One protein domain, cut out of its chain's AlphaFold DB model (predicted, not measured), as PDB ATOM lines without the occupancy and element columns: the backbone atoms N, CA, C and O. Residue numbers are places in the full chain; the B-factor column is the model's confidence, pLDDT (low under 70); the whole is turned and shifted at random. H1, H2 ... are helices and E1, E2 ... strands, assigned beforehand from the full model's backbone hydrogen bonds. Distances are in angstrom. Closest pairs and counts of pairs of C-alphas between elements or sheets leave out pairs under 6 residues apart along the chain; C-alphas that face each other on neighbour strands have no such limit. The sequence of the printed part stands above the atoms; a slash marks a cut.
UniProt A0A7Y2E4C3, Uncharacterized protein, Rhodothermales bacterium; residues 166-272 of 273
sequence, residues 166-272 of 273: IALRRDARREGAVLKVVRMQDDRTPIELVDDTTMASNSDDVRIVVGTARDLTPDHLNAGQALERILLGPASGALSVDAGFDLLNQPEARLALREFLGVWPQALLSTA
ATOM      1  N   ILE A 166     -34.091  53.304   4.210       88.06
ATOM      2  CA  ILE A 166     -35.322  54.083   4.032       88.06
ATOM      3  C   ILE A 166     -35.480  54.452   2.556       88.06
ATOM      4  O   ILE A 166     -36.565  54.290   1.981       88.06
ATOM      5  N   ALA A 167     -34.400  54.922   1.928       89.31
ATOM      6  CA  ALA A 167     -34.384  55.211   0.500       89.31
ATOM      7  C   ALA A 167     -34.619  53.942  -0.334       89.31
ATOM      8  O   ALA A 167     -35.473  53.952  -1.224       89.31
ATOM      9  N   LEU A 168     -33.981  52.822   0.014       90.50
ATOM     10  CA  LEU A 168     -34.169  51.558  -0.699       90.50
ATOM     11  C   LEU A 168     -35.597  51.010  -0.597       90.50
ATOM     12  O   LEU A 168     -36.166  50.563  -1.592       90.50
ATOM     13  N   ARG A 169     -36.232  51.092   0.580       92.88
ATOM     14  CA  ARG A 169     -37.651  50.726   0.751       92.88
ATOM     15  C   ARG A 169     -38.563  51.601  -0.108       92.88
ATOM     16  O   ARG A 169     -39.545  51.102  -0.661       92.88
ATOM     17  N   ARG A 170     -38.261  52.897  -0.231       94.12
ATOM     18  CA  ARG A 170     -38.999  53.818  -1.111       94.12
ATOM     19  C   ARG A 170     -38.834  53.427  -2.577       94.12
ATOM     20  O   ARG A 170     -39.831  53.403  -3.298       94.12
ATOM     21  N   ASP A 171     -37.616  53.114  -3.002       94.50
ATOM     22  CA  ASP A 171     -37.330  52.694  -4.372       94.50
ATOM     23  C   ASP A 171     -38.006  51.364  -4.716       94.50
ATOM     24  O   ASP A 171     -38.659  51.280  -5.753       94.50
ATOM     25  N   ALA A 172     -37.993  50.381  -3.810       95.50
ATOM     26  CA  ALA A 172     -38.737  49.132  -3.980       95.50
ATOM     27  C   ALA A 172     -40.239  49.387  -4.217       95.50
ATOM     28  O   ALA A 172     -40.831  48.872  -5.168       95.50
ATOM     29  N   ARG A 173     -40.853  50.239  -3.381       97.06
ATOM     30  CA  ARG A 173     -42.292  50.549  -3.448       97.06
ATOM     31  C   ARG A 173     -42.693  51.264  -4.733       97.06
ATOM     32  O   ARG A 173     -43.806  51.042  -5.203       97.06
ATOM     33  N   ARG A 174     -41.816  52.096  -5.309       96.19
ATOM     34  CA  ARG A 174     -42.078  52.778  -6.594       96.19
ATOM     35  C   ARG A 174     -42.342  51.794  -7.729       96.19
ATOM     36  O   ARG A 174     -43.100  52.115  -8.634       96.19
ATOM     37  N   GLU A 175     -41.758  50.606  -7.642       97.25
ATOM     38  CA  GLU A 175     -41.887  49.549  -8.643       97.25
ATOM     39  C   GLU A 175     -42.811  48.409  -8.172       97.25
ATOM     40  O   GLU A 175     -42.839  47.340  -8.770       97.25
ATOM     41  N   GLY A 176     -43.596  48.622  -7.106       96.25
ATOM     42  CA  GLY A 176     -44.584  47.653  -6.614       96.25
ATOM     43  C   GLY A 176     -44.014  46.508  -5.768       96.25
ATOM     44  O   GLY A 176     -44.721  45.533  -5.514       96.25
ATOM     45  N   ALA A 177     -42.764  46.620  -5.313       97.38
ATOM     46  CA  ALA A 177     -42.127  45.659  -4.419       97.38
ATOM     47  C   ALA A 177     -42.009  46.196  -2.982       97.38
ATOM     48  O   ALA A 177     -42.192  47.380  -2.693       97.38
ATOM     49  N   VAL A 178     -41.681  45.303  -2.055       96.25
ATOM     50  CA  VAL A 178     -41.368  45.618  -0.662       96.25
ATOM     51  C   VAL A 178     -39.978  45.090  -0.353       96.25
ATOM     52  O   VAL A 178     -39.625  43.987  -0.756       96.25
ATOM     53  N   LEU A 179     -39.210  45.873   0.395       93.62
ATOM     54  CA  LEU A 179     -37.914  45.465   0.911       93.62
ATOM     55  C   LEU A 179     -38.065  45.046   2.378       93.62
ATOM     56  O   LEU A 179     -38.596  45.807   3.194       93.62
ATOM     57  N   LYS A 180     -37.614  43.833   2.697       92.31
ATOM     58  CA  LYS A 180     -37.477  43.306   4.062       92.31
ATOM     59  C   LYS A 180     -36.002  43.055   4.346       92.31
ATOM     60  O   LYS A 180     -35.278  42.653   3.446       92.31
ATOM     61  N   VAL A 181     -35.562  43.290   5.573       89.75
ATOM     62  CA  VAL A 181     -34.209  42.932   6.010       89.75
ATOM     63  C   VAL A 181     -34.360  41.779   6.986       89.75
ATOM     64  O   VAL A 181     -35.225  41.830   7.860       89.75
ATOM     65  N   VAL A 182     -33.591  40.719   6.783       88.75
ATOM     66  CA  VAL A 182     -33.700  39.483   7.552       88.75
ATOM     67  C   VAL A 182     -32.319  39.018   7.978       88.75
ATOM     68  O   VAL A 182     -31.377  39.065   7.188       88.75
ATOM     69  N   ARG A 183     -32.201  38.577   9.226       87.69
ATOM     70  CA  ARG A 183     -31.041  37.834   9.712       87.69
ATOM     71  C   ARG A 183     -31.256  36.352   9.433       87.69
ATOM     72  O   ARG A 183     -32.321  35.817   9.743       87.69
ATOM     73  N   MET A 184     -30.260  35.706   8.851       84.81
ATOM     74  CA  MET A 184     -30.281  34.320   8.407       84.81
ATOM     75  C   MET A 184     -29.361  33.470   9.285       84.81
ATOM     76  O   MET A 184     -28.236  33.854   9.579       84.81
ATOM     77  N   GLN A 185     -29.819  32.283   9.661       84.69
ATOM     78  CA  GLN A 185     -28.976  31.213  10.172       84.69
ATOM     79  C   GLN A 185     -28.465  30.390   9.001       84.69
ATOM     80  O   GLN A 185     -29.271  29.961   8.164       84.69
ATOM     81  N   ASP A 186     -27.157  30.138   8.969       81.06
ATOM     82  CA  ASP A 186     -26.517  29.242   7.998       81.06
ATOM     83  C   ASP A 186     -26.926  29.555   6.538       81.06
ATOM     84  O   ASP A 186     -27.138  28.647   5.734       81.06
ATOM     85  N   ASP A 187     -27.133  30.844   6.226       75.94
ATOM     86  CA  ASP A 187     -27.614  31.388   4.942       75.94
ATOM     87  C   ASP A 187     -28.955  30.836   4.416       75.94
ATOM     88  O   ASP A 187     -29.327  31.069   3.263       75.94
ATOM     89  N   ARG A 188     -29.719  30.106   5.238       76.44
ATOM     90  CA  ARG A 188     -30.932  29.395   4.789       76.44
ATOM     91  C   ARG A 188     -32.167  29.677   5.618       76.44
ATOM     92  O   ARG A 188     -33.262  29.746   5.061       76.44
ATOM     93  N   THR A 189     -32.008  29.846   6.923       82.75
ATOM     94  CA  THR A 189     -33.147  29.903   7.841       82.75
ATOM     95  C   THR A 189     -33.337  31.325   8.345       82.75
ATOM     96  O   THR A 189     -32.445  31.831   9.017       82.75
ATOM     97  N   PRO A 190     -34.463  31.998   8.069       86.06
ATOM     98  CA  PRO A 190     -34.700  33.324   8.624       86.06
ATOM     99  C   PRO A 190     -34.915  33.239  10.143       86.06
ATOM    100  O   PRO A 190     -35.740  32.454  10.609       86.06
ATOM    101  N   ILE A 191     -34.173  34.041  10.911       87.19
ATOM    102  CA  ILE A 191     -34.251  34.087  12.382       87.19
ATOM    103  C   ILE A 191     -35.009  35.329  12.847       87.19
ATOM    104  O   ILE A 191     -35.851  35.255  13.738       87.19
ATOM    105  N   GLU A 192     -34.711  36.485  12.250       87.88
ATOM    106  CA  GLU A 192     -35.169  37.781  12.754       87.88
ATOM    107  C   GLU A 192     -35.408  38.771  11.610       87.88
ATOM    108  O   GLU A 192     -34.618  38.848  10.668       87.88
ATOM    109  N   LEU A 193     -36.486  39.559  11.697       86.69
ATOM    110  CA  LEU A 193     -36.666  40.742  10.856       86.69
ATOM    111  C   LEU A 193     -35.885  41.910  11.455       86.69
ATOM    112  O   LEU A 193     -36.112  42.285  12.600       86.69
ATOM    113  N   VAL A 194     -34.998  42.503  10.661       82.69
ATOM    114  CA  VAL A 194     -34.177  43.637  11.086       82.69
ATOM    115  C   VAL A 194     -34.892  44.948  10.748       82.69
ATOM    116  O   VAL A 194     -35.316  45.179   9.607       82.69
ATOM    117  N   ASP A 195     -35.010  45.817  11.748       75.38
ATOM    118  CA  ASP A 195     -35.588  47.152  11.611       75.38
ATOM    119  C   ASP A 195     -34.565  48.199  11.132       75.38
ATOM    120  O   ASP A 195     -33.354  47.973  11.115       75.38
ATOM    121  N   ASP A 196     -35.067  49.372  10.729       64.75
ATOM    122  CA  ASP A 196     -34.308  50.427  10.029       64.75
ATOM    123  C   ASP A 196     -33.110  50.991  10.819       64.75
ATOM    124  O   ASP A 196     -32.234  51.630  10.243       64.75
ATOM    125  N   THR A 197     -33.059  50.766  12.131       55.78
ATOM    126  CA  THR A 197     -32.056  51.324  13.050       55.78
ATOM    127  C   THR A 197     -30.854  50.417  13.311       55.78
ATOM    128  O   THR A 197     -29.909  50.857  13.963       55.78
ATOM    129  N   THR A 198     -30.858  49.171  12.824       54.34
ATOM    130  CA  THR A 198     -29.967  48.117  13.346       54.34
ATOM    131  C   THR A 198     -29.166  47.410  12.245       54.34
ATOM    132  O   THR A 198     -29.116  46.187  12.190       54.34
ATOM    133  N   MET A 199     -28.496  48.164  11.367       54.75
ATOM    134  CA  MET A 199     -27.444  47.620  10.480       54.75
ATOM    135  C   MET A 199     -26.030  47.784  11.059       54.75
ATOM    136  O   MET A 199     -25.053  47.939  10.332       54.75
ATOM    137  N   ALA A 200     -25.905  47.733  12.384       50.16
ATOM    138  CA  ALA A 200     -24.612  47.673  13.043       50.16
ATOM    139  C   ALA A 200     -24.357  46.238  13.530       50.16
ATOM    140  O   ALA A 200     -25.161  45.683  14.277       50.16
ATOM    141  N   SER A 201     -23.205  45.686  13.126       47.91
ATOM    142  CA  SER A 201     -22.477  44.622  13.839       47.91
ATOM    143  C   SER A 201     -22.736  43.148  13.471       47.91
ATOM    144  O   SER A 201     -22.709  42.304  14.355       47.91
ATOM    145  N   ASN A 202     -22.947  42.815  12.194       49.44
ATOM    146  CA  ASN A 202     -22.315  41.680  11.475       49.44
ATOM    147  C   ASN A 202     -22.934  41.600  10.072       49.44
ATOM    148  O   ASN A 202     -24.152  41.564   9.942       49.44
ATOM    149  N   SER A 203     -22.103  41.658   9.029       62.50
ATOM    150  CA  SER A 203     -22.556  41.833   7.639       62.50
ATOM    151  C   SER A 203     -22.988  40.525   6.966       62.50
ATOM    152  O   SER A 203     -23.801  40.554   6.045       62.50
ATOM    153  N   ASP A 204     -22.459  39.385   7.413       68.56
ATOM    154  CA  ASP A 204     -22.525  38.140   6.638       68.56
ATOM    155  C   ASP A 204     -23.805  37.336   6.842       68.56
ATOM    156  O   ASP A 204     -24.163  36.544   5.977       68.56
ATOM    157  N   ASP A 205     -24.531  37.545   7.937       79.00
ATOM    158  CA  ASP A 205     -25.786  36.847   8.229       79.00
ATOM    159  C   ASP A 205     -27.025  37.690   7.886       79.00
ATOM    160  O   ASP A 205     -28.153  37.213   7.982       79.00
ATOM    161  N   VAL A 206     -26.853  38.938   7.445       82.31
ATOM    162  CA  VAL A 206     -27.960  39.805   7.032       82.31
ATOM    163  C   VAL A 206     -28.210  39.662   5.532       82.31
ATOM    164  O   VAL A 206     -27.294  39.690   4.711       82.31
ATOM    165  N   ARG A 207     -29.483  39.527   5.154       86.44
ATOM    166  CA  ARG A 207     -29.950  39.567   3.765       86.44
ATOM    167  C   ARG A 207     -31.043  40.603   3.598       86.44
ATOM    168  O   ARG A 207     -31.924  40.765   4.443       86.44
ATOM    169  N   ILE A 208     -31.014  41.284   2.462       89.25
ATOM    170  CA  ILE A 208     -32.109  42.139   2.021       89.25
ATOM    171  C   ILE A 208     -32.959  41.342   1.037       89.25
ATOM    172  O   ILE A 208     -32.472  40.859   0.022       89.25
ATOM    173  N   VAL A 209     -34.249  41.225   1.323       92.25
ATOM    174  CA  VAL A 209     -35.207  40.502   0.492       92.25
ATOM    175  C   VAL A 209     -36.076  41.489  -0.270       92.25
ATOM    176  O   VAL A 209     -36.788  42.298   0.333       92.25
ATOM    177  N   VAL A 210     -36.072  41.378  -1.597       94.75
ATOM    178  CA  VAL A 210     -37.082  42.005  -2.454       94.75
ATOM    179  C   VAL A 210     -38.266  41.051  -2.534       94.75
ATOM    180  O   VAL A 210     -38.134  39.924  -3.012       94.75
ATOM    181  N   GLY A 211     -39.424  41.490  -2.047       95.81
ATOM    182  CA  GLY A 211     -40.641  40.692  -2.001       95.81
ATOM    183  C   GLY A 211     -41.839  41.366  -2.658       95.81
ATOM    184  O   GLY A 211     -41.902  42.588  -2.791       95.81
ATOM    185  N   THR A 212     -42.820  40.558  -3.042       97.81
ATOM    186  CA  THR A 212     -44.079  41.005  -3.661       97.81
ATOM    187  C   THR A 212     -45.293  40.439  -2.938       97.81
ATOM    188  O   THR A 212     -45.212  39.463  -2.188       97.81
ATOM    189  N   ALA A 213     -46.460  41.051  -3.150       96.75
ATOM    190  CA  ALA A 213     -47.696  40.588  -2.523       96.75
ATOM    191  C   ALA A 213     -48.081  39.176  -3.000       96.75
ATOM    192  O   ALA A 213     -48.464  38.334  -2.181       96.75
ATOM    193  N   ARG A 214     -47.935  38.912  -4.306       96.12
ATOM    194  CA  ARG A 214     -48.269  37.650  -4.986       96.12
ATOM    195  C   ARG A 214     -47.044  37.096  -5.724       96.12
ATOM    196  O   ARG A 214     -46.024  37.773  -5.819       96.12
ATOM    197  N   ASP A 215     -47.152  35.866  -6.221       94.12
ATOM    198  CA  ASP A 215     -46.088  35.183  -6.973       94.12
ATOM    199  C   ASP A 215     -46.470  34.939  -8.437       94.12
ATOM    200  O   ASP A 215     -46.314  33.842  -8.969       94.12
ATOM    201  N   LEU A 216     -47.051  35.950  -9.085       93.25
ATOM    202  CA  LEU A 216     -47.470  35.864 -10.480       93.25
ATOM    203  C   LEU A 216     -46.440  36.535 -11.394       93.25
ATOM    204  O   LEU A 216     -45.643  37.363 -10.962       93.25
ATOM    205  N   THR A 217     -46.509  36.243 -12.693       93.00
ATOM    206  CA  THR A 217     -45.617  36.841 -13.702       93.00
ATOM    207  C   THR A 217     -45.552  38.380 -13.634       93.00
ATOM    208  O   THR A 217     -44.449  38.917 -13.741       93.00
ATOM    209  N   PRO A 218     -46.659  39.124 -13.407       94.81
ATOM    210  CA  PRO A 218     -46.571  40.571 -13.212       94.81
ATOM    211  C   PRO A 218     -45.796  40.993 -11.964       94.81
ATOM    212  O   PRO A 218     -45.061  41.977 -12.016       94.81
ATOM    213  N   ASP A 219     -45.910  40.244 -10.868       96.25
ATOM    214  CA  ASP A 219     -45.137  40.490  -9.652       96.25
ATOM    215  C   ASP A 219     -43.644  40.237  -9.890       96.25
ATOM    216  O   ASP A 219     -42.816  41.034  -9.463       96.25
ATOM    217  N   HIS A 220     -43.291  39.183 -10.634       94.62
ATOM    218  CA  HIS A 220     -41.898  38.902 -11.010       94.62
ATOM    219  C   HIS A 220     -41.309  40.027 -11.864       94.62
ATOM    220  O   HIS A 220     -40.191  40.470 -11.618       94.62
ATOM    221  N   LEU A 221     -42.072  40.538 -12.838       95.50
ATOM    222  CA  LEU A 221     -41.626  41.643 -13.691       95.50
ATOM    223  C   LEU A 221     -41.396  42.922 -12.869       95.50
ATOM    224  O   LEU A 221     -40.380  43.596 -13.028       95.50
ATOM    225  N   ASN A 222     -42.324  43.234 -11.964       96.88
ATOM    226  CA  ASN A 222     -42.233  44.377 -11.057       96.88
ATOM    227  C   ASN A 222     -41.058  44.250 -10.084       96.88
ATOM    228  O   ASN A 222     -40.296  45.197  -9.913       96.88
ATOM    229  N   ALA A 223     -40.851  43.067  -9.507       95.88
ATOM    230  CA  ALA A 223     -39.711  42.798  -8.645       95.88
ATOM    231  C   ALA A 223     -38.376  42.937  -9.383       95.88
ATOM    232  O   ALA A 223     -37.425  43.440  -8.798       95.88
ATOM    233  N   GLY A 224     -38.312  42.569 -10.667       94.19
ATOM    234  CA  GLY A 224     -37.131  42.782 -11.501       94.19
ATOM    235  C   GLY A 224     -36.834  44.266 -11.720       94.19
ATOM    236  O   GLY A 224     -35.695  44.701 -11.591       94.19
ATOM    237  N   GLN A 225     -37.874  45.067 -11.976       96.75
ATOM    238  CA  GLN A 225     -37.734  46.525 -12.068       96.75
ATOM    239  C   GLN A 225     -37.307  47.147 -10.730       96.75
ATOM    240  O   GLN A 225     -36.444  48.022 -10.706       96.75
ATOM    241  N   ALA A 226     -37.878  46.681  -9.615       96.56
ATOM    242  CA  ALA A 226     -37.535  47.133  -8.270       96.56
ATOM    243  C   ALA A 226     -36.086  46.805  -7.902       96.56
ATOM    244  O   ALA A 226     -35.366  47.665  -7.398       96.56
ATOM    245  N   LEU A 227     -35.670  45.568  -8.173       93.06
ATOM    246  CA  LEU A 227     -34.315  45.072  -7.974       93.06
ATOM    247  C   LEU A 227     -33.306  45.971  -8.686       93.06
ATOM    248  O   LEU A 227     -32.378  46.486  -8.070       93.06
ATOM    249  N   GLU A 228     -33.542  46.224  -9.968       93.06
ATOM    250  CA  GLU A 228     -32.659  47.051 -10.776       93.06
ATOM    251  C   GLU A 228     -32.618  48.505 -10.295       93.06
ATOM    252  O   GLU A 228     -31.551  49.111 -10.206       93.06
ATOM    253  N   ARG A 229     -33.773  49.060  -9.910       94.88
ATOM    254  CA  ARG A 229     -33.853  50.400  -9.324       94.88
ATOM    255  C   ARG A 229     -33.027  50.515  -8.044       94.88
ATOM    256  O   ARG A 229     -32.352  51.521  -7.859       94.88
ATOM    257  N   ILE A 230     -33.089  49.506  -7.177       92.19
ATOM    258  CA  ILE A 230     -32.327  49.442  -5.923       92.19
ATOM    259  C   ILE A 230     -30.824  49.406  -6.208       92.19
ATOM    260  O   ILE A 230     -30.082  50.156  -5.585       92.19
ATOM    261  N   LEU A 231     -30.380  48.579  -7.156       89.06
ATOM    262  CA  LEU A 231     -28.957  48.375  -7.467       89.06
ATOM    263  C   LEU A 231     -28.313  49.550  -8.217       89.06
ATOM    264  O   LEU A 231     -27.113  49.807  -8.075       89.06
ATOM    265  N   LEU A 232     -29.098  50.252  -9.038       89.56
ATOM    266  CA  LEU A 232     -28.658  51.455  -9.742       89.56
ATOM    267  C   LEU A 232     -28.869  52.728  -8.918       89.56
ATOM    268  O   LEU A 232     -28.296  53.761  -9.252       89.56
ATOM    269  N   GLY A 233     -29.700  52.689  -7.878       89.94
ATOM    270  CA  GLY A 233     -30.018  53.854  -7.063       89.94
ATOM    271  C   GLY A 233     -28.818  54.354  -6.252       89.94
ATOM    272  O   GLY A 233     -27.950  53.571  -5.874       89.94
ATOM    273  N   PRO A 234     -28.763  55.655  -5.918       84.25
ATOM    274  CA  PRO A 234     -27.663  56.222  -5.132       84.25
ATOM    275  C   PRO A 234     -27.580  55.653  -3.706       84.25
ATOM    276  O   PRO A 234     -26.527  55.697  -3.085       84.25
ATOM    277  N   ALA A 235     -28.678  55.097  -3.190       83.81
ATOM    278  CA  ALA A 235     -28.747  54.477  -1.869       83.81
ATOM    279  C   ALA A 235     -28.246  53.019  -1.836       83.81
ATOM    280  O   ALA A 235     -28.299  52.390  -0.778       83.81
ATOM    281  N   SER A 236     -27.794  52.465  -2.971       77.75
ATOM    282  CA  SER A 236     -27.407  51.054  -3.075       77.75
ATOM    283  C   SER A 236     -26.170  50.700  -2.255       77.75
ATOM    284  O   SER A 236     -25.979  49.526  -1.956       77.75
ATOM    285  N   GLY A 237     -25.288  51.662  -1.958       78.69
ATOM    286  CA  GLY A 237     -23.966  51.376  -1.397       78.69
ATOM    287  C   GLY A 237     -23.254  50.267  -2.188       78.69
ATOM    288  O   GLY A 237     -23.244  50.288  -3.426       78.69
ATOM    289  N   ALA A 238     -22.740  49.267  -1.465       76.69
ATOM    290  CA  ALA A 238     -22.112  48.054  -2.003       76.69
ATOM    291  C   ALA A 238     -23.074  46.857  -2.166       76.69
ATOM    292  O   ALA A 238     -22.638  45.704  -2.159       76.69
ATOM    293  N   LEU A 239     -24.387  47.083  -2.282       81.19
ATOM    294  CA  LEU A 239     -25.327  45.985  -2.500       81.19
ATOM    295  C   LEU A 239     -25.059  45.266  -3.821       81.19
ATOM    296  O   LEU A 239     -24.911  45.883  -4.877       81.19
ATOM    297  N   SER A 240     -25.082  43.942  -3.755       80.88
ATOM    298  CA  SER A 240     -25.058  43.065  -4.915       80.88
ATOM    299  C   SER A 240     -26.158  42.018  -4.798       80.88
ATOM    300  O   SER A 240     -26.697  41.770  -3.715       80.88
ATOM    301  N   VAL A 241     -26.548  41.443  -5.934       80.19
ATOM    302  CA  VAL A 241     -27.498  40.334  -5.919       80.19
ATOM    303  C   VAL A 241     -26.802  39.128  -5.322       80.19
ATOM    304  O   VAL A 241     -25.750  38.718  -5.810       80.19
ATOM    305  N   ASP A 242     -27.401  38.570  -4.278       74.12
ATOM    306  CA  ASP A 242     -26.854  37.400  -3.622       74.12
ATOM    307  C   ASP A 242     -26.874  36.221  -4.607       74.12
ATOM    308  O   ASP A 242     -27.913  35.861  -5.172       74.12
ATOM    309  N   ALA A 243     -25.705  35.615  -4.816       56.91
ATOM    310  CA  ALA A 243     -25.547  34.427  -5.640       56.91
ATOM    311  C   ALA A 243     -26.300  33.207  -5.067       56.91
ATOM    312  O   ALA A 243     -26.521  32.245  -5.803       56.91
ATOM    313  N   GLY A 244     -26.775  33.274  -3.813       54.50
ATOM    314  CA  GLY A 244     -27.673  32.330  -3.134       54.50
ATOM    315  C   GLY A 244     -29.067  32.153  -3.763       54.50
ATOM    316  O   GLY A 244     -30.018  31.761  -3.085       54.50
ATOM    317  N   PHE A 245     -29.201  32.391  -5.071       56.91
ATOM    318  CA  PHE A 245     -30.380  32.099  -5.890       56.91
ATOM    319  C   PHE A 245     -30.932  30.683  -5.678       56.91
ATOM    320  O   PHE A 245     -32.132  30.474  -5.856       56.91
ATOM    321  N   ASP A 246     -30.096  29.729  -5.265       63.97
ATOM    322  CA  ASP A 246     -30.513  28.356  -4.985       63.97
ATOM    323  C   ASP A 246     -31.541  28.250  -3.853       63.97
ATOM    324  O   ASP A 246     -32.421  27.395  -3.938       63.97
ATOM    325  N   LEU A 247     -31.517  29.138  -2.847       77.19
ATOM    326  CA  LEU A 247     -32.515  29.115  -1.770       77.19
ATOM    327  C   LEU A 247     -33.917  29.403  -2.315       77.19
ATOM    328  O   LEU A 247     -34.878  28.709  -1.999       77.19
ATOM    329  N   LEU A 248     -34.031  30.408  -3.187       85.50
ATOM    330  CA  LEU A 248     -35.310  30.768  -3.797       85.50
ATOM    331  C   LEU A 248     -35.726  29.794  -4.908       85.50
ATOM    332  O   LEU A 248     -36.865  29.856  -5.376       85.50
ATOM    333  N   ASN A 249     -34.836  28.917  -5.369       81.62
ATOM    334  CA  ASN A 249     -35.168  27.864  -6.332       81.62
ATOM    335  C   ASN A 249     -35.682  26.589  -5.647       81.62
ATOM    336  O   ASN A 249     -36.301  25.764  -6.315       81.62
ATOM    337  N   GLN A 250     -35.483  26.448  -4.333       86.00
ATOM    338  CA  GLN A 250     -36.029  25.357  -3.525       86.00
ATOM    339  C   GLN A 250     -37.452  25.713  -3.053       86.00
ATOM    340  O   GLN A 250     -37.612  26.672  -2.290       86.00
ATOM    341  N   PRO A 251     -38.499  24.986  -3.491       86.94
ATOM    342  CA  PRO A 251     -39.885  25.316  -3.159       86.94
ATOM    343  C   PRO A 251     -40.155  25.398  -1.653       86.94
ATOM    344  O   PRO A 251     -40.796  26.344  -1.198       86.94
ATOM    345  N   GLU A 252     -39.629  24.449  -0.881       88.56
ATOM    346  CA  GLU A 252     -39.841  24.342   0.564       88.56
ATOM    347  C   GLU A 252     -39.183  25.507   1.306       88.56
ATOM    348  O   GLU A 252     -39.817  26.167   2.129       88.56
ATOM    349  N   ALA A 253     -37.930  25.816   0.967       86.62
ATOM    350  CA  ALA A 253     -37.200  26.917   1.583       86.62
ATOM    351  C   ALA A 253     -37.830  28.276   1.244       86.62
ATOM    352  O   ALA A 253     -37.984  29.142   2.109       86.62
ATOM    353  N   ARG A 254     -38.264  28.458  -0.009       89.94
ATOM    354  CA  ARG A 254     -38.948  29.679  -0.440       89.94
ATOM    355  C   ARG A 254     -40.298  29.858   0.257       89.94
ATOM    356  O   ARG A 254     -40.664  30.993   0.569       89.94
ATOM    357  N   LEU A 255     -41.029  28.768   0.496       90.81
ATOM    358  CA  LEU A 255     -42.294  28.797   1.227       90.81
ATOM    359  C   LEU A 255     -42.077  29.158   2.700       90.81
ATOM    360  O   LEU A 255     -42.735  30.074   3.185       90.81
ATOM    361  N   ALA A 256     -41.108  28.534   3.372       90.38
ATOM    362  CA  ALA A 256     -40.752  28.878   4.750       90.38
ATOM    363  C   ALA A 256     -40.362  30.363   4.880       90.38
ATOM    364  O   ALA A 256     -40.822  31.071   5.778       90.38
ATOM    365  N   LEU A 257     -39.582  30.879   3.925       90.81
ATOM    366  CA  LEU A 257     -39.227  32.294   3.887       90.81
ATOM    367  C   LEU A 257     -40.453  33.191   3.629       90.81
ATOM    368  O   LEU A 257     -40.581  34.246   4.245       90.81
ATOM    369  N   ARG A 258     -41.394  32.780   2.766       94.12
ATOM    370  CA  ARG A 258     -42.670  33.493   2.558       94.12
ATOM    371  C   ARG A 258     -43.491  33.563   3.845       94.12
ATOM    372  O   ARG A 258     -44.032  34.631   4.139       94.12
ATOM    373  N   GLU A 259     -43.612  32.459   4.572       94.12
ATOM    374  CA  GLU A 259     -44.357  32.395   5.835       94.12
ATOM    375  C   GLU A 259     -43.755  33.338   6.876       94.12
ATOM    376  O   GLU A 259     -44.488  34.100   7.506       94.12
ATOM    377  N   PHE A 260     -42.426  33.377   6.967       94.38
ATOM    378  CA  PHE A 260     -41.714  34.286   7.860       94.38
ATOM    379  C   PHE A 260     -41.876  35.766   7.466       94.38
ATOM    380  O   PHE A 260     -42.125  36.630   8.305       94.38
ATOM    381  N   LEU A 261     -41.735  36.089   6.176       94.12
ATOM    382  CA  LEU A 261     -41.714  37.477   5.696       94.12
ATOM    383  C   LEU A 261     -43.108  38.098   5.508       94.12
ATOM    384  O   LEU A 261     -43.230  39.328   5.439       94.12
ATOM    385  N   GLY A 262     -44.139  37.274   5.305       96.19
ATOM    386  CA  GLY A 262     -45.479  37.701   4.883       96.19
ATOM    387  C   GLY A 262     -45.569  38.201   3.430       96.19
ATOM    388  O   GLY A 262     -46.635  38.635   2.990       96.19
ATOM    389  N   VAL A 263     -44.474  38.136   2.663       96.38
ATOM    390  CA  VAL A 263     -44.365  38.532   1.243       96.38
ATOM    391  C   VAL A 263     -43.636  37.455   0.439       96.38
ATOM    392  O   VAL A 263     -42.849  36.698   0.993       96.38
ATOM    393  N   TRP A 264     -43.905  37.345  -0.865       96.12
ATOM    394  CA  TRP A 264     -43.290  36.330  -1.722       96.12
ATOM    395  C   TRP A 264     -41.872  36.776  -2.039       96.12
ATOM    396  O   TRP A 264     -41.733  37.814  -2.686       96.12
ATOM    397  N   PRO A 265     -40.835  36.048  -1.594       94.44
ATOM    398  CA  PRO A 265     -39.459  36.447  -1.841       94.44
ATOM    399  C   PRO A 265     -39.133  36.249  -3.325       94.44
ATOM    400  O   PRO A 265     -39.366  35.174  -3.890       94.44
ATOM    401  N   GLN A 266     -38.635  37.307  -3.962       93.31
ATOM    402  CA  GLN A 266     -38.322  37.346  -5.390       93.31
ATOM    403  C   GLN A 266     -36.814  37.377  -5.641       93.31
ATOM    404  O   GLN A 266     -36.334  36.676  -6.530       93.31
ATOM    405  N   ALA A 267     -36.070  38.137  -4.833       90.69
ATOM    406  CA  ALA A 267     -34.613  38.211  -4.890       90.69
ATOM    407  C   ALA A 267     -34.017  38.440  -3.495       90.69
ATOM    408  O   ALA A 267     -34.672  39.017  -2.622       90.69
ATOM    409  N   LEU A 268     -32.771  38.002  -3.319       89.00
ATOM    410  CA  LEU A 268     -31.943  38.255  -2.142       89.00
ATOM    411  C   LEU A 268     -30.770  39.148  -2.550       89.00
ATOM    412  O   LEU A 268     -30.205  38.975  -3.629       89.00
ATOM    413  N   LEU A 269     -30.424  40.101  -1.696       86.56
ATOM    414  CA  LEU A 269     -29.251  40.954  -1.827       86.56
ATOM    415  C   LEU A 269     -28.395  40.823  -0.575       86.56
ATOM    416  O   LEU A 269     -28.918  40.685   0.538       86.56
ATOM    417  N   SER A 270     -27.095  40.958  -0.767       80.31
ATOM    418  CA  SER A 270     -26.111  41.096   0.299       80.31
ATOM    419  C   SER A 270     -25.309  42.373   0.083       80.31
ATOM    420  O   SER A 270     -25.170  42.875  -1.038       80.31
ATOM    421  N   THR A 271     -24.796  42.938   1.168       73.25
ATOM    422  CA  THR A 271     -23.743  43.946   1.081       73.25
ATOM    423  C   THR A 271     -22.454  43.213   0.744       73.25
ATOM    424  O   THR A 271     -22.049  42.318   1.483       73.25
ATOM    425  N   ALA A 272     -21.835  43.540  -0.388       58.62
ATOM    426  CA  ALA A 272     -20.481  43.079  -0.645       58.62
ATOM    427  C   ALA A 272     -19.567  43.726   0.409       58.62
ATOM    428  O   ALA A 272     -19.558  44.954   0.532       58.62
TER     429      ALA A 272
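Overview. This is residues 166 to 272 of the 273 residues of an uncharacterized protein of Rhodothermales bacterium (UniProt A0A7Y2E4C3). A strongly twisted sheet of five strands makes the core, with H1 and H2 packed side by side over one face, and H4, with the short H3 before it, packed on the other side. The printed part has 107 residues with four named helices and five named strands, in the order H1 E1 E2 E3 H2 E4 H3 H4 E5. The sheet runs E2, E1, E3, E5, E4, antiparallel throughout, and the class is mixed, helices and strands. The whole is compact, with a radius of gyration of the C-alphas of 12.6 A and spans of 34 by 34 by 22 A.

Arrangement. In the sheet, E3, residues 206 to 212, is antiparallel to E1, residues 178 to 185, with N 180 and O 209 2.9 A apart, within hydrogen-bond range. E1 forms a hairpin with the edge strand E2, residues 189 to 193; N 183 and O 192 are 2.8 A apart. E3 is also the neighbour of E5, residues 264 to 271, with N 208 and O 269 at 2.9 A. E5 bends by 51 degrees at residue 267, and its residues 269 to 271 pair with the other edge strand, E4, residues 239 to 241; N 240 and O 270 are 2.9 A apart. H2, residues 217 to 232, is on the sheet at a height of 8.8 A, over E3 and E5; its closest C-alphas to E5 are those of Ala 223 and Gln 266, 6.5 A apart. E3, H2 and E4 make a split strand-helix-strand unit, two strands running the same way with E5 between them, and its crossover is right-handed. H1, residues 166 to 174, touches residues 223 to 230 of H2, opposite ways at a tilt of 36 degrees, only just steep; the closest C-alphas, of Ala 172 and Ala 226, are 4.9 A apart. H1 and H2 make two layers with the sheet, helices on one face of it. H4, residues 251 to 261, is also on the sheet; its closest C-alphas to E2 are those of Leu 257 and Pro 190, 6.6 A apart. H3, residues 245 to 248 of its 245 to 249, only grazes the sheet, and touches H4 only at the corner, only just, with 3 pairs of C-alphas within 8 A. H1 and H4 are apart. In H1, H2, H3 and H4 every O i to N i+4 pair is within hydrogen-bond range.

Along the chain. E1 measures 21.9 A from first to last C-alpha, E5 21.2 A, E3 19.4 A, H2 22.7 A and H4 15.2 A. H1 begins at C-alpha 166, (-35.322, 54.083, 4.032), and E5 ends at C-alpha 271, (-23.743, 43.946, 1.081).

Size, cuts and confidence. The C-alphas farthest apart, of Ser 201 and Thr 217, are 36.8 A apart. The printed part has no cut. The link from E2 to E3, residues 194 to 205, is long. Mean pLDDT of the printed part is 85.1; residues 196 to 204, 243 to 246 and 272 are under 70.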